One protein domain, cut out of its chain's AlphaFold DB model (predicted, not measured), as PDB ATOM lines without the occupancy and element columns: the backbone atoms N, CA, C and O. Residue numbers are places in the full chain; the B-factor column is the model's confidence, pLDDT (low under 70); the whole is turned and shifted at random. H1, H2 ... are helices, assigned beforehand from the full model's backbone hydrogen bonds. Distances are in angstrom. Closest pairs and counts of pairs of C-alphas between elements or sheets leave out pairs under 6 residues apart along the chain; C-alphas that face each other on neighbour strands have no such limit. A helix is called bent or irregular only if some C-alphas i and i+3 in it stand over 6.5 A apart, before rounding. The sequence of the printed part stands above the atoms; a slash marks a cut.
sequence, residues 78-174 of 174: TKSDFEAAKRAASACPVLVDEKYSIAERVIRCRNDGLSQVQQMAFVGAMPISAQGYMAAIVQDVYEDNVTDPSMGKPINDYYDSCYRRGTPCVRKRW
ATOM      1  N   THR A  78       1.012   0.318 -34.691       59.59
ATOM      2  CA  THR A  78       1.567   1.514 -33.997       59.59
ATOM      3  C   THR A  78       0.570   2.587 -33.574       59.59
ATOM      4  O   THR A  78       0.864   3.322 -32.634       59.59
ATOM      5  N   LYS A  79      -0.601   2.706 -34.217       68.75
ATOM      6  CA  LYS A  79      -1.596   3.741 -33.862       68.75
ATOM      7  C   LYS A  79      -2.892   3.172 -33.292       68.75
ATOM      8  O   LYS A  79      -3.373   3.695 -32.293       68.75
ATOM      9  N   SER A  80      -3.441   2.105 -33.876       78.94
ATOM     10  CA  SER A  80      -4.630   1.415 -33.344       78.94
ATOM     11  C   SER A  80      -4.402   0.918 -31.921       78.94
ATOM     12  O   SER A  80      -5.231   1.133 -31.039       78.94
ATOM     13  N   ASP A  81      -3.245   0.304 -31.707       75.94
ATOM     14  CA  ASP A  81      -2.965  -0.482 -30.509       75.94
ATOM     15  C   ASP A  81      -2.600   0.450 -29.349       75.94
ATOM     16  O   ASP A  81      -3.070   0.266 -28.230       75.94
ATOM     17  N   PHE A  82      -1.890   1.544 -29.645       81.69
ATOM     18  CA  PHE A  82      -1.647   2.632 -28.699       81.69
ATOM     19  C   PHE A  82      -2.942   3.354 -28.287       81.69
ATOM     20  O   PHE A  82      -3.150   3.612 -27.104       81.69
ATOM     21  N   GLU A  83      -3.855   3.639 -29.224       87.31
ATOM     22  CA  GLU A  83      -5.168   4.217 -28.893       87.31
ATOM     23  C   GLU A  83      -6.030   3.248 -28.064       87.31
ATOM     24  O   GLU A  83      -6.724   3.671 -27.138       87.31
ATOM     25  N   ALA A  84      -5.970   1.943 -28.342       86.75
ATOM     26  CA  ALA A  84      -6.667   0.926 -27.557       86.75
ATOM     27  C   ALA A  84      -6.080   0.785 -26.138       86.75
ATOM     28  O   ALA A  84      -6.838   0.759 -25.165       86.75
ATOM     29  N   ALA A  85      -4.750   0.795 -26.000       87.50
ATOM     30  CA  ALA A  85      -4.054   0.827 -24.716       87.50
ATOM     31  C   ALA A  85      -4.364   2.099 -23.915       87.50
ATOM     32  O   ALA A  85      -4.651   2.020 -22.721       87.50
ATOM     33  N   LYS A  86      -4.394   3.268 -24.569       88.69
ATOM     34  CA  LYS A  86      -4.777   4.546 -23.953       88.69
ATOM     35  C   LYS A  86      -6.221   4.519 -23.452       88.69
ATOM     36  O   LYS A  86      -6.483   4.968 -22.340       88.69
ATOM     37  N   ARG A  87      -7.153   3.929 -24.213       89.69
ATOM     38  CA  ARG A  87      -8.539   3.705 -23.758       89.69
ATOM     39  C   ARG A  87      -8.589   2.792 -22.534       89.69
ATOM     40  O   ARG A  87      -9.240   3.154 -21.558       89.69
ATOM     41  N   ALA A  88      -7.871   1.668 -22.546       89.25
ATOM     42  CA  ALA A  88      -7.789   0.754 -21.404       89.25
ATOM     43  C   ALA A  88      -7.221   1.440 -20.144       89.25
ATOM     44  O   ALA A  88      -7.835   1.362 -19.083       89.25
ATOM     45  N   ALA A  89      -6.119   2.187 -20.274       89.62
ATOM     46  CA  ALA A  89      -5.521   2.959 -19.181       89.62
ATOM     47  C   ALA A  89      -6.429   4.101 -18.687       89.62
ATOM     48  O   ALA A  89      -6.454   4.392 -17.497       89.62
ATOM     49  N   SER A  90      -7.213   4.731 -19.570       89.50
ATOM     50  CA  SER A  90      -8.183   5.760 -19.163       89.50
ATOM     51  C   SER A  90      -9.393   5.183 -18.418       89.50
ATOM     52  O   SER A  90      -9.928   5.835 -17.526       89.50
ATOM     53  N   ALA A  91      -9.801   3.954 -18.755       92.00
ATOM     54  CA  ALA A  91     -10.882   3.239 -18.083       92.00
ATOM     55  C   ALA A  91     -10.439   2.612 -16.748       92.00
ATOM     56  O   ALA A  91     -11.254   2.503 -15.839       92.00
ATOM     57  N   CYS A  92      -9.160   2.250 -16.604       94.38
ATOM     58  CA  CYS A  92      -8.565   1.905 -15.317       94.38
ATOM     59  C   CYS A  92      -7.164   2.527 -15.152       94.38
ATOM     60  O   CYS A  92      -6.166   1.919 -15.561       94.38
ATOM     61  N   PRO A  93      -7.057   3.698 -14.491       91.38
ATOM     62  CA  PRO A  93      -5.776   4.368 -14.243       91.38
ATOM     63  C   PRO A  93      -4.772   3.520 -13.452       91.38
ATOM     64  O   PRO A  93      -3.564   3.707 -13.578       91.38
ATOM     65  N   VAL A  94      -5.257   2.540 -12.679       94.25
ATOM     66  CA  VAL A  94      -4.416   1.620 -11.903       94.25
ATOM     67  C   VAL A  94      -3.497   0.779 -12.803       94.25
ATOM     68  O   VAL A  94      -2.431   0.392 -12.338       94.25
ATOM     69  N   LEU A  95      -3.804   0.565 -14.097       90.00
ATOM     70  CA  LEU A  95      -2.896  -0.132 -15.034       90.00
ATOM     71  C   LEU A  95      -1.490   0.495 -15.089       90.00
ATOM     72  O   LEU A  95      -0.500  -0.225 -15.239       90.00
ATOM     73  N   VAL A  96      -1.391   1.818 -14.935       89.31
ATOM     74  CA  VAL A  96      -0.122   2.564 -14.988       89.31
ATOM     75  C   VAL A  96       0.392   3.009 -13.612       89.31
ATOM     76  O   VAL A  96       1.465   3.598 -13.542       89.31
ATOM     77  N   ASP A  97      -0.312   2.703 -12.516       89.75
ATOM     78  CA  ASP A  97       0.111   3.087 -11.162       89.75
ATOM     79  C   ASP A  97       1.281   2.214 -10.672       89.75
ATOM     80  O   ASP A  97       1.119   1.040 -10.325       89.75
ATOM     81  N   GLU A  98       2.479   2.805 -10.628       87.25
ATOM     82  CA  GLU A  98       3.719   2.129 -10.238       87.25
ATOM     83  C   GLU A  98       3.750   1.634  -8.784       87.25
ATOM     84  O   GLU A  98       4.576   0.783  -8.453       87.25
ATOM     85  N   LYS A  99       2.818   2.083  -7.934       92.12
ATOM     86  CA  LYS A  99       2.670   1.628  -6.544       92.12
ATOM     87  C   LYS A  99       2.376   0.128  -6.417       92.12
ATOM     88  O   LYS A  99       2.730  -0.474  -5.403       92.12
ATOM     89  N   TYR A 100       1.698  -0.461  -7.401       92.44
ATOM     90  CA  TYR A 100       1.222  -1.846  -7.350       92.44
ATOM     91  C   TYR A 100       2.063  -2.770  -8.239       92.44
ATOM     92  O   TYR A 100       2.619  -2.344  -9.259       92.44
ATOM     93  N   SER A 101       2.119  -4.063  -7.900       93.00
ATOM     94  CA  SER A 101       2.721  -5.064  -8.794       93.00
ATOM     95  C   SER A 101       1.930  -5.157 -10.104       93.00
ATOM     96  O   SER A 101       0.746  -4.822 -10.141       93.00
ATOM     97  N   ILE A 102       2.545  -5.638 -11.188       91.31
ATOM     98  CA  ILE A 102       1.872  -5.714 -12.496       91.31
ATOM     99  C   ILE A 102       0.588  -6.552 -12.402       91.31
ATOM    100  O   ILE A 102      -0.469  -6.132 -12.870       91.31
ATOM    101  N   ALA A 103       0.658  -7.709 -11.739       95.19
ATOM    102  CA  ALA A 103      -0.506  -8.570 -11.549       95.19
ATOM    103  C   ALA A 103      -1.558  -7.960 -10.606       95.19
ATOM    104  O   ALA A 103      -2.750  -8.152 -10.830       95.19
ATOM    105  N   GLU A 104      -1.164  -7.177  -9.597       97.19
ATOM    106  CA  GLU A 104      -2.128  -6.460  -8.756       97.19
ATOM    107  C   GLU A 104      -2.908  -5.408  -9.560       97.19
ATOM    108  O   GLU A 104      -4.123  -5.293  -9.394       97.19
ATOM    109  N   ARG A 105      -2.251  -4.687 -10.482       96.12
ATOM    110  CA  ARG A 105      -2.927  -3.737 -11.388       96.12
ATOM    111  C   ARG A 105      -3.949  -4.445 -12.276       96.12
ATOM    112  O   ARG A 105      -5.090  -4.002 -12.365       96.12
ATOM    113  N   VAL A 106      -3.554  -5.573 -12.871       96.38
ATOM    114  CA  VAL A 106      -4.413  -6.452 -13.688       96.38
ATOM    115  C   VAL A 106      -5.657  -6.901 -12.905       96.38
ATOM    116  O   VAL A 106      -6.775  -6.763 -13.406       96.38
ATOM    117  N   ILE A 107      -5.495  -7.362 -11.657       98.12
ATOM    118  CA  ILE A 107      -6.605  -7.797 -10.787       98.12
ATOM    119  C   ILE A 107      -7.520  -6.624 -10.414       98.12
ATOM    120  O   ILE A 107      -8.738  -6.729 -10.552       98.12
ATOM    121  N   ARG A 108      -6.960  -5.487  -9.979       98.00
ATOM    122  CA  ARG A 108      -7.745  -4.293  -9.616       98.00
ATOM    123  C   ARG A 108      -8.589  -3.811 -10.796       98.00
ATOM    124  O   ARG A 108      -9.802  -3.709 -10.670       98.00
ATOM    125  N   CYS A 109      -7.981  -3.660 -11.970       96.94
ATOM    126  CA  CYS A 109      -8.697  -3.230 -13.167       96.94
ATOM    127  C   CYS A 109      -9.732  -4.243 -13.666       96.94
ATOM    128  O   CYS A 109     -10.749  -3.851 -14.235       96.94
ATOM    129  N   ARG A 110      -9.512  -5.542 -13.440       96.56
ATOM    130  CA  ARG A 110     -10.518  -6.577 -13.697       96.56
ATOM    131  C   ARG A 110     -11.733  -6.410 -12.783       96.56
ATOM    132  O   ARG A 110     -12.861  -6.488 -13.263       96.56
ATOM    133  N   ASN A 111     -11.508  -6.160 -11.494       97.62
ATOM    134  CA  ASN A 111     -12.577  -5.919 -10.521       97.62
ATOM    135  C   ASN A 111     -13.355  -4.628 -10.825       97.62
ATOM    136  O   ASN A 111     -14.571  -4.604 -10.656       97.62
ATOM    137  N   ASP A 112     -12.675  -3.603 -11.347       95.75
ATOM    138  CA  ASP A 112     -13.281  -2.346 -11.814       95.75
ATOM    139  C   ASP A 112     -14.046  -2.500 -13.154       95.75
ATOM    140  O   ASP A 112     -14.537  -1.523 -13.721       95.75
ATOM    141  N   GLY A 113     -14.179  -3.727 -13.673       94.38
ATOM    142  CA  GLY A 113     -15.006  -4.054 -14.839       94.38
ATOM    143  C   GLY A 113     -14.292  -3.984 -16.188       94.38
ATOM    144  O   GLY A 113     -14.937  -4.143 -17.227       94.38
ATOM    145  N   LEU A 114     -12.970  -3.785 -16.213       95.19
ATOM    146  CA  LEU A 114     -12.204  -3.879 -17.452       95.19
ATOM    147  C   LEU A 114     -12.212  -5.332 -17.959       95.19
ATOM    148  O   LEU A 114     -12.114  -6.287 -17.186       95.19
ATOM    149  N   SER A 115     -12.328  -5.524 -19.271       95.50
ATOM    150  CA  SER A 115     -12.345  -6.852 -19.900       95.50
ATOM    151  C   SER A 115     -10.941  -7.362 -20.237       95.50
ATOM    152  O   SER A 115     -10.010  -6.580 -20.440       95.50
ATOM    153  N   GLN A 116     -10.802  -8.685 -20.384       94.00
ATOM    154  CA  GLN A 116      -9.541  -9.317 -20.785       94.00
ATOM    155  C   GLN A 116      -9.019  -8.745 -22.111       94.00
ATOM    156  O   GLN A 116      -7.830  -8.487 -22.240       94.00
ATOM    157  N   VAL A 117      -9.908  -8.465 -23.073       92.62
ATOM    158  CA  VAL A 117      -9.549  -7.870 -24.374       92.62
ATOM    159  C   VAL A 117      -8.975  -6.458 -24.211       92.62
ATOM    160  O   VAL A 117      -7.983  -6.128 -24.851       92.62
ATOM    161  N   GLN A 118      -9.543  -5.630 -23.328       92.19
ATOM    162  CA  GLN A 118      -9.009  -4.291 -23.040       92.19
ATOM    163  C   GLN A 118      -7.650  -4.357 -22.331       92.19
ATOM    164  O   GLN A 118      -6.748  -3.596 -22.676       92.19
ATOM    165  N   GLN A 119      -7.465  -5.289 -21.391       91.81
ATOM    166  CA  GLN A 119      -6.159  -5.500 -20.759       91.81
ATOM    167  C   GLN A 119      -5.122  -6.041 -21.753       91.81
ATOM    168  O   GLN A 119      -3.997  -5.552 -21.790       91.81
ATOM    169  N   MET A 120      -5.502  -6.965 -22.636       91.94
ATOM    170  CA  MET A 120      -4.630  -7.453 -23.708       91.94
ATOM    171  C   MET A 120      -4.297  -6.372 -24.746       91.94
ATOM    172  O   MET A 120      -3.194  -6.381 -25.285       91.94
ATOM    173  N   ALA A 121      -5.186  -5.403 -24.987       89.81
ATOM    174  CA  ALA A 121      -4.878  -4.237 -25.814       89.81
ATOM    175  C   ALA A 121      -3.824  -3.325 -25.160       89.81
ATOM    176  O   ALA A 121      -2.927  -2.842 -25.846       89.81
ATOM    177  N   PHE A 122      -3.879  -3.145 -23.833       89.31
ATOM    178  CA  PHE A 122      -2.796  -2.496 -23.086       89.31
ATOM    179  C   PHE A 122      -1.482  -3.279 -23.218       89.31
ATOM    180  O   PHE A 122      -0.453  -2.682 -23.527       89.31
ATOM    181  N   VAL A 123      -1.521  -4.613 -23.074       89.75
ATOM    182  CA  VAL A 123      -0.340  -5.477 -23.246       89.75
ATOM    183  C   VAL A 123       0.263  -5.345 -24.651       89.75
ATOM    184  O   VAL A 123       1.477  -5.200 -24.775       89.75
ATOM    185  N   GLY A 124      -0.560  -5.349 -25.703       85.75
ATOM    186  CA  GLY A 124      -0.110  -5.292 -27.099       85.75
ATOM    187  C   GLY A 124       0.647  -4.016 -27.489       85.75
ATOM    188  O   GLY A 124       1.413  -4.044 -28.450       85.75
ATOM    189  N   ALA A 125       0.490  -2.922 -26.739       86.06
ATOM    190  CA  ALA A 125       1.209  -1.669 -26.973       86.06
ATOM    191  C   ALA A 125       2.583  -1.586 -26.270       86.06
ATOM    192  O   ALA A 125       3.338  -0.646 -26.518       86.06
ATOM    193  N   MET A 126       2.923  -2.542 -25.399       81.00
ATOM    194  CA  MET A 126       4.182  -2.547 -24.638       81.00
ATOM    195  C   MET A 126       5.356  -3.132 -25.445       81.00
ATOM    196  O   MET A 126       5.131  -3.819 -26.444       81.00
ATOM    197  N   PRO A 127       6.618  -2.963 -25.001       80.44
ATOM    198  CA  PRO A 127       7.764  -3.643 -25.606       80.44
ATOM    199  C   PRO A 127       7.597  -5.172 -25.637       80.44
ATOM    200  O   PRO A 127       7.193  -5.780 -24.643       80.44
ATOM    201  N   ILE A 128       7.966  -5.806 -26.760       78.50
ATOM    202  CA  ILE A 128       7.823  -7.260 -27.013       78.50
ATOM    203  C   ILE A 128       8.400  -8.122 -25.874       78.50
ATOM    204  O   ILE A 128       7.827  -9.153 -25.525       78.50
ATOM    205  N   SER A 129       9.495  -7.675 -25.251       76.31
ATOM    206  CA  SER A 129      10.138  -8.328 -24.102       76.31
ATOM    207  C   SER A 129       9.225  -8.480 -22.877       76.31
ATOM    208  O   SER A 129       9.359  -9.458 -22.144       76.31
ATOM    209  N   ALA A 130       8.288  -7.551 -22.667       79.81
ATOM    210  CA  ALA A 130       7.316  -7.579 -21.575       79.81
ATOM    211  C   ALA A 130       5.985  -8.243 -21.973       79.81
ATOM    212  O   ALA A 130       5.313  -8.820 -21.112       79.81
ATOM    213  N   GLN A 131       5.609  -8.197 -23.261       85.19
ATOM    214  CA  GLN A 131       4.297  -8.662 -23.733       85.19
ATOM    215  C   GLN A 131       3.985 -10.102 -23.314       85.19
ATOM    216  O   GLN A 131       2.908 -10.353 -22.787       85.19
ATOM    217  N   GLY A 132       4.923 -11.042 -23.489       84.62
ATOM    218  CA  GLY A 132       4.687 -12.457 -23.173       84.62
ATOM    219  C   GLY A 132       4.391 -12.724 -21.692       84.62
ATOM    220  O   GLY A 132       3.500 -13.509 -21.371       84.62
ATOM    221  N   TYR A 133       5.091 -12.038 -20.785       84.62
ATOM    222  CA  TYR A 133       4.898 -12.198 -19.340       84.62
ATOM    223  C   TYR A 133       3.596 -11.550 -18.874       84.62
ATOM    224  O   TYR A 133       2.851 -12.146 -18.100       84.62
ATOM    225  N   MET A 134       3.283 -10.357 -19.382       88.62
ATOM    226  CA  MET A 134       2.047  -9.668 -19.015       88.62
ATOM    227  C   MET A 134       0.802 -10.294 -19.649       88.62
ATOM    228  O   MET A 134      -0.230 -10.354 -18.991       88.62
ATOM    229  N   ALA A 135       0.904 -10.840 -20.865       91.56
ATOM    230  CA  ALA A 135      -0.153 -11.644 -21.474       91.56
ATOM    231  C   ALA A 135      -0.506 -12.855 -20.603       91.56
ATOM    232  O   ALA A 135      -1.680 -13.084 -20.332       91.56
ATOM    233  N   ALA A 136       0.501 -13.583 -20.111       92.06
ATOM    234  CA  ALA A 136       0.286 -14.738 -19.245       92.06
ATOM    235  C   ALA A 136      -0.351 -14.348 -17.896       92.06
ATOM    236  O   ALA A 136      -1.290 -15.004 -17.459       92.06
ATOM    237  N   ILE A 137       0.080 -13.237 -17.282       94.56
ATOM    238  CA  ILE A 137      -0.551 -12.688 -16.067       94.56
ATOM    239  C   ILE A 137      -2.029 -12.333 -16.313       94.56
ATOM    240  O   ILE A 137      -2.885 -12.681 -15.503       94.56
ATOM    241  N   VAL A 138      -2.345 -11.656 -17.424       95.75
ATOM    242  CA  VAL A 138      -3.729 -11.304 -17.791       95.75
ATOM    243  C   VAL A 138      -4.560 -12.558 -18.082       95.75
ATOM    244  O   VAL A 138      -5.714 -12.628 -17.672       95.75
ATOM    245  N   GLN A 139      -4.003 -13.568 -18.754       94.62
ATOM    246  CA  GLN A 139      -4.687 -14.842 -18.993       94.62
ATOM    247  C   GLN A 139      -5.027 -15.554 -17.682       94.62
ATOM    248  O   GLN A 139      -6.204 -15.807 -17.426       94.62
ATOM    249  N   ASP A 140      -4.032 -15.799 -16.828       94.62
ATOM    250  CA  ASP A 140      -4.210 -16.500 -15.555       94.62
ATOM    251  C   ASP A 140      -5.228 -15.782 -14.646       94.62
ATOM    252  O   ASP A 140      -6.145 -16.417 -14.130       94.62
ATOM    253  N   VAL A 141      -5.161 -14.447 -14.517       96.62
ATOM    254  CA  VAL A 141      -6.098 -13.680 -13.670       96.62
ATOM    255  C   VAL A 141      -7.556 -13.781 -14.143       96.62
ATOM    256  O   VAL A 141      -8.466 -13.834 -13.310       96.62
ATOM    257  N   TYR A 142      -7.817 -13.822 -15.454       96.56
ATOM    258  CA  TYR A 142      -9.188 -13.938 -15.968       96.56
ATOM    259  C   TYR A 142      -9.700 -15.377 -15.992       96.56
ATOM    260  O   TYR A 142     -10.844 -15.609 -15.603       96.56
ATOM    261  N   GLU A 143      -8.875 -16.328 -16.426       95.50
ATOM    262  CA  GLU A 143      -9.261 -17.734 -16.586       95.50
ATOM    263  C   GLU A 143      -9.390 -18.464 -15.243       95.50
ATOM    264  O   GLU A 143     -10.314 -19.259 -15.068       95.50
ATOM    265  N   ASP A 144      -8.532 -18.147 -14.268       96.31
ATOM    266  CA  ASP A 144      -8.631 -18.688 -12.908       96.31
ATOM    267  C   ASP A 144      -9.558 -17.835 -12.011       96.31
ATOM    268  O   ASP A 144      -9.798 -18.175 -10.852       96.31
ATOM    269  N   ASN A 145     -10.146 -16.758 -12.554       96.62
ATOM    270  CA  ASN A 145     -11.087 -15.857 -11.878       96.62
ATOM    271  C   ASN A 145     -10.503 -15.140 -10.636       96.62
ATOM    272  O   ASN A 145     -11.231 -14.829  -9.694       96.62
ATOM    273  N   VAL A 146      -9.209 -14.805 -10.641       97.44
ATOM    274  CA  VAL A 146      -8.533 -14.136  -9.515       97.44
ATOM    275  C   VAL A 146      -9.122 -12.738  -9.279       97.44
ATOM    276  O   VAL A 146      -9.044 -11.862 -10.144       97.44
ATOM    277  N   THR A 147      -9.731 -12.526  -8.110       97.50
ATOM    278  CA  THR A 147     -10.338 -11.243  -7.700       97.50
ATOM    279  C   THR A 147      -9.657 -10.585  -6.502       97.50
ATOM    280  O   THR A 147      -9.830  -9.387  -6.311       97.50
ATOM    281  N   ASP A 148      -8.883 -11.306  -5.687       97.81
ATOM    282  CA  ASP A 148      -8.198 -10.711  -4.533       97.81
ATOM    283  C   ASP A 148      -6.912  -9.977  -4.971       97.81
ATOM    284  O   ASP A 148      -5.975 -10.636  -5.434       97.81
ATOM    285  N   PRO A 149      -6.800  -8.641  -4.796       96.81
ATOM    286  CA  PRO A 149      -5.576  -7.907  -5.115       96.81
ATOM    287  C   PRO A 149      -4.338  -8.404  -4.352       96.81
ATOM    288  O   PRO A 149      -3.224  -8.240  -4.850       96.81
ATOM    289  N   SER A 150      -4.503  -9.046  -3.184       96.69
ATOM    290  CA  SER A 150      -3.383  -9.592  -2.400       96.69
ATOM    291  C   SER A 150      -2.590 -10.664  -3.165       96.69
ATOM    292  O   SER A 150      -1.366 -10.763  -3.019       96.69
ATOM    293  N   MET A 151      -3.253 -11.386  -4.076       96.94
ATOM    294  CA  MET A 151      -2.638 -12.384  -4.959       96.94
ATOM    295  C   MET A 151      -1.711 -11.765  -6.013       96.94
ATOM    296  O   MET A 151      -0.848 -12.454  -6.565       96.94
ATOM    297  N   GLY A 152      -1.816 -10.455  -6.256       94.75
ATOM    298  CA  GLY A 152      -0.994  -9.750  -7.229       94.75
ATOM    299  C   GLY A 152       0.504  -9.792  -6.923       94.75
ATOM    300  O   GLY A 152       1.312  -9.851  -7.852       94.75
ATOM    301  N   LYS A 153       0.930  -9.819  -5.651       94.94
ATOM    302  CA  LYS A 153       2.361  -9.987  -5.338       94.94
ATOM    303  C   LYS A 153       2.851 -11.421  -5.630       94.94
ATOM    304  O   LYS A 153       3.784 -11.539  -6.423       94.94
ATOM    305  N   PRO A 154       2.231 -12.501  -5.102       96.06
ATOM    306  CA  PRO A 154       2.594 -13.882  -5.445       96.06
ATOM    307  C   PRO A 154       2.630 -14.194  -6.949       96.06
ATOM    308  O   PRO A 154       3.555 -14.869  -7.402       96.06
ATOM    309  N   ILE A 155       1.657 -13.697  -7.723       95.31
ATOM    310  CA  ILE A 155       1.622 -13.875  -9.184       95.31
ATOM    311  C   ILE A 155       2.816 -13.164  -9.831       95.31
ATOM    312  O   ILE A 155       3.569 -13.772 -10.591       95.31
ATOM    313  N   ASN A 156       3.029 -11.888  -9.499       93.56
ATOM    314  CA  ASN A 156       4.118 -11.094 -10.064       93.56
ATOM    315  C   ASN A 156       5.494 -11.701  -9.746       93.56
ATOM    316  O   ASN A 156       6.303 -11.864 -10.655       93.56
ATOM    317  N   ASP A 157       5.743 -12.076  -8.486       94.56
ATOM    318  CA  ASP A 157       6.999 -12.698  -8.048       94.56
ATOM    319  C   ASP A 157       7.299 -13.995  -8.829       94.56
ATOM    320  O   ASP A 157       8.452 -14.265  -9.174       94.56
ATOM    321  N   TYR A 158       6.269 -14.793  -9.145       93.94
ATOM    322  CA  TYR A 158       6.420 -16.013  -9.938       93.94
ATOM    323  C   TYR A 158       6.879 -15.712 -11.369       93.94
ATOM    324  O   TYR A 158       7.909 -16.242 -11.797       93.94
ATOM    325  N   TYR A 159       6.174 -14.832 -12.086       90.50
ATOM    326  CA  TYR A 159       6.508 -14.484 -13.471       90.50
ATOM    327  C   TYR A 159       7.856 -13.765 -13.598       90.50
ATOM    328  O   TYR A 159       8.662 -14.113 -14.462       90.50
ATOM    329  N   ASP A 160       8.152 -12.843 -12.683       90.31
ATOM    330  CA  ASP A 160       9.449 -12.167 -12.563       90.31
ATOM    331  C   ASP A 160      10.597 -13.166 -12.297       90.31
ATOM    332  O   ASP A 160      11.688 -13.056 -12.863       90.31
ATOM    333  N   SER A 161      10.349 -14.233 -11.521       89.75
ATOM    334  CA  SER A 161      11.334 -15.311 -11.341       89.75
ATOM    335  C   SER A 161      11.644 -16.074 -12.634       89.75
ATOM    336  O   SER A 161      12.785 -16.490 -12.828       89.75
ATOM    337  N   CYS A 162      10.661 -16.296 -13.516       87.94
ATOM    338  CA  CYS A 162      10.888 -16.930 -14.819       87.94
ATOM    339  C   CYS A 162      11.646 -15.980 -15.752       87.94
ATOM    340  O   CYS A 162      12.640 -16.382 -16.357       87.94
ATOM    341  N   TYR A 163      11.214 -14.713 -15.797       84.81
ATOM    342  CA  TYR A 163      11.803 -13.663 -16.626       84.81
ATOM    343  C   TYR A 163      13.297 -13.496 -16.350       84.81
ATOM    344  O   TYR A 163      14.109 -13.641 -17.262       84.81
ATOM    345  N   ARG A 164      13.683 -13.325 -15.077       85.50
ATOM    346  CA  ARG A 164      15.098 -13.216 -14.676       85.50
ATOM    347  C   ARG A 164      15.939 -14.462 -14.964       85.50
ATOM    348  O   ARG A 164      17.156 -14.351 -15.057       85.50
ATOM    349  N   ARG A 165      15.320 -15.639 -15.088       86.12
ATOM    350  CA  ARG A 165      16.001 -16.891 -15.465       86.12
ATOM    351  C   ARG A 165      16.082 -17.102 -16.980       86.12
ATOM    352  O   ARG A 165      16.770 -18.022 -17.408       86.12
ATOM    353  N   GLY A 166      15.372 -16.305 -17.785       81.75
ATOM    354  CA  GLY A 166      15.240 -16.526 -19.229       81.75
ATOM    355  C   GLY A 166      14.504 -17.824 -19.589       81.75
ATOM    356  O   GLY A 166      14.632 -18.318 -20.708       81.75
ATOM    357  N   THR A 167      13.754 -18.405 -18.649       80.81
ATOM    358  CA  THR A 167      13.066 -19.696 -18.812       80.81
ATOM    359  C   THR A 167      11.562 -19.504 -18.992       80.81
ATOM    360  O   THR A 167      11.001 -18.638 -18.317       80.81
ATOM    361  N   PRO A 168      10.871 -20.357 -19.777       80.62
ATOM    362  CA  PRO A 168       9.410 -20.423 -19.764       80.62
ATOM    363  C   PRO A 168       8.860 -20.527 -18.332       80.62
ATOM    364  O   PRO A 168       9.343 -21.344 -17.545       80.62
ATOM    365  N   CYS A 169       7.815 -19.764 -18.005       84.81
ATOM    366  CA  CYS A 169       6.965 -20.132 -16.876       84.81
ATOM    367  C   CYS A 169       6.131 -21.365 -17.239       84.81
ATOM    368  O   CYS A 169       5.622 -21.483 -18.354       84.81
ATOM    369  N   VAL A 170       5.930 -22.248 -16.264       87.94
ATOM    370  CA  VAL A 170       4.884 -23.272 -16.330       87.94
ATOM    371  C   VAL A 170       3.603 -22.615 -15.829       87.94
ATOM    372  O   VAL A 170       3.632 -21.968 -14.784       87.94
ATOM    373  N   ARG A 171       2.475 -22.757 -16.535       84.19
ATOM    374  CA  ARG A 171       1.212 -22.217 -16.016       84.19
ATOM    375  C   ARG A 171       0.912 -22.849 -14.653       84.19
ATOM    376  O   ARG A 171       0.917 -24.074 -14.519       84.19
ATOM    377  N   LYS A 172       0.636 -22.010 -13.661       84.75
ATOM    378  CA  LYS A 172       0.157 -22.410 -12.340       84.75
ATOM    379  C   LYS A 172      -1.318 -22.022 -12.236       84.75
ATOM    380  O   LYS A 172      -1.736 -21.083 -12.894       84.75
ATOM    381  N   ARG A 173      -2.091 -22.733 -11.414       89.56
ATOM    382  CA  ARG A 173      -3.418 -22.265 -11.005       89.56
ATOM    383  C   ARG A 173      -3.308 -21.336  -9.793       89.56
ATOM    384  O   ARG A 173      -2.514 -21.632  -8.886       89.56
ATOM    385  N   TRP A 174      -4.080 -20.257  -9.791       89.75
ATOM    386  CA  TRP A 174      -4.072 -19.215  -8.757       89.75
ATOM    387  C   TRP A 174      -5.308 -19.224  -7.859       89.75
ATOM    388  O   TRP A 174      -6.351 -19.771  -8.281       89.75
TER     389      TRP A 174
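AT A GLANCE: This is residues 78 to 174 of the 174 residues of an uncharacterized protein of Pandoraea anhela (UniProt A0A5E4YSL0). H3, H5 and H6 pack as a bundle of three helices; H4 packs on H5, H1 crosses H4, short H2 packs on H3, and residues 166 to 174 fold back after H6. The 97 printed residues hold six named helices, H1 to H6 in order, and no named strand: all helix. The whole is compact, radius of gyration of the C-alphas 12.5 A, spanning 32 by 28 by 24 A.

HOW THE PARTS SIT: H1, residues 80 to 91, touches H4, residues 116 to 124, at a steep tilt of 56 degrees; closest C-alphas Ala 85 and Phe 122, 3.9 A. H2, residues 93 to 96, touches H3, residues 102 to 111, at Leu 95 and Arg 105, C-alphas 5.1 A apart. H4 and H5, residues 128 to 143, form a hairpin, tilt a shallow 10 degrees; closest C-alphas Val 123 and Gln 131, 5.6 A. H3 touches H6, residues 149 to 165, with 149 to 156 alone; closest C-alphas Glu 104 and Gly 152, 3.8 A. In H1, H3 and H4 every O i to N i+4 pair is within hydrogen-bond range; H5 has 10 of 12, H6 10 of 13; H2 is too short.

IN THESE COORDINATES: H1 begins at C-alpha 80 (-4.630, 1.415, -33.344); H6, 25.6 A, ends at C-alpha 165 (16.001, -16.891, -15.465). H5, 22.6 A, is only just irregular: C-alphas 129 and 132 are 6.9 A apart.

THE WHOLE: The printed part has no cut; its five links are tight. Residues 78 to 79 have pLDDT under 70.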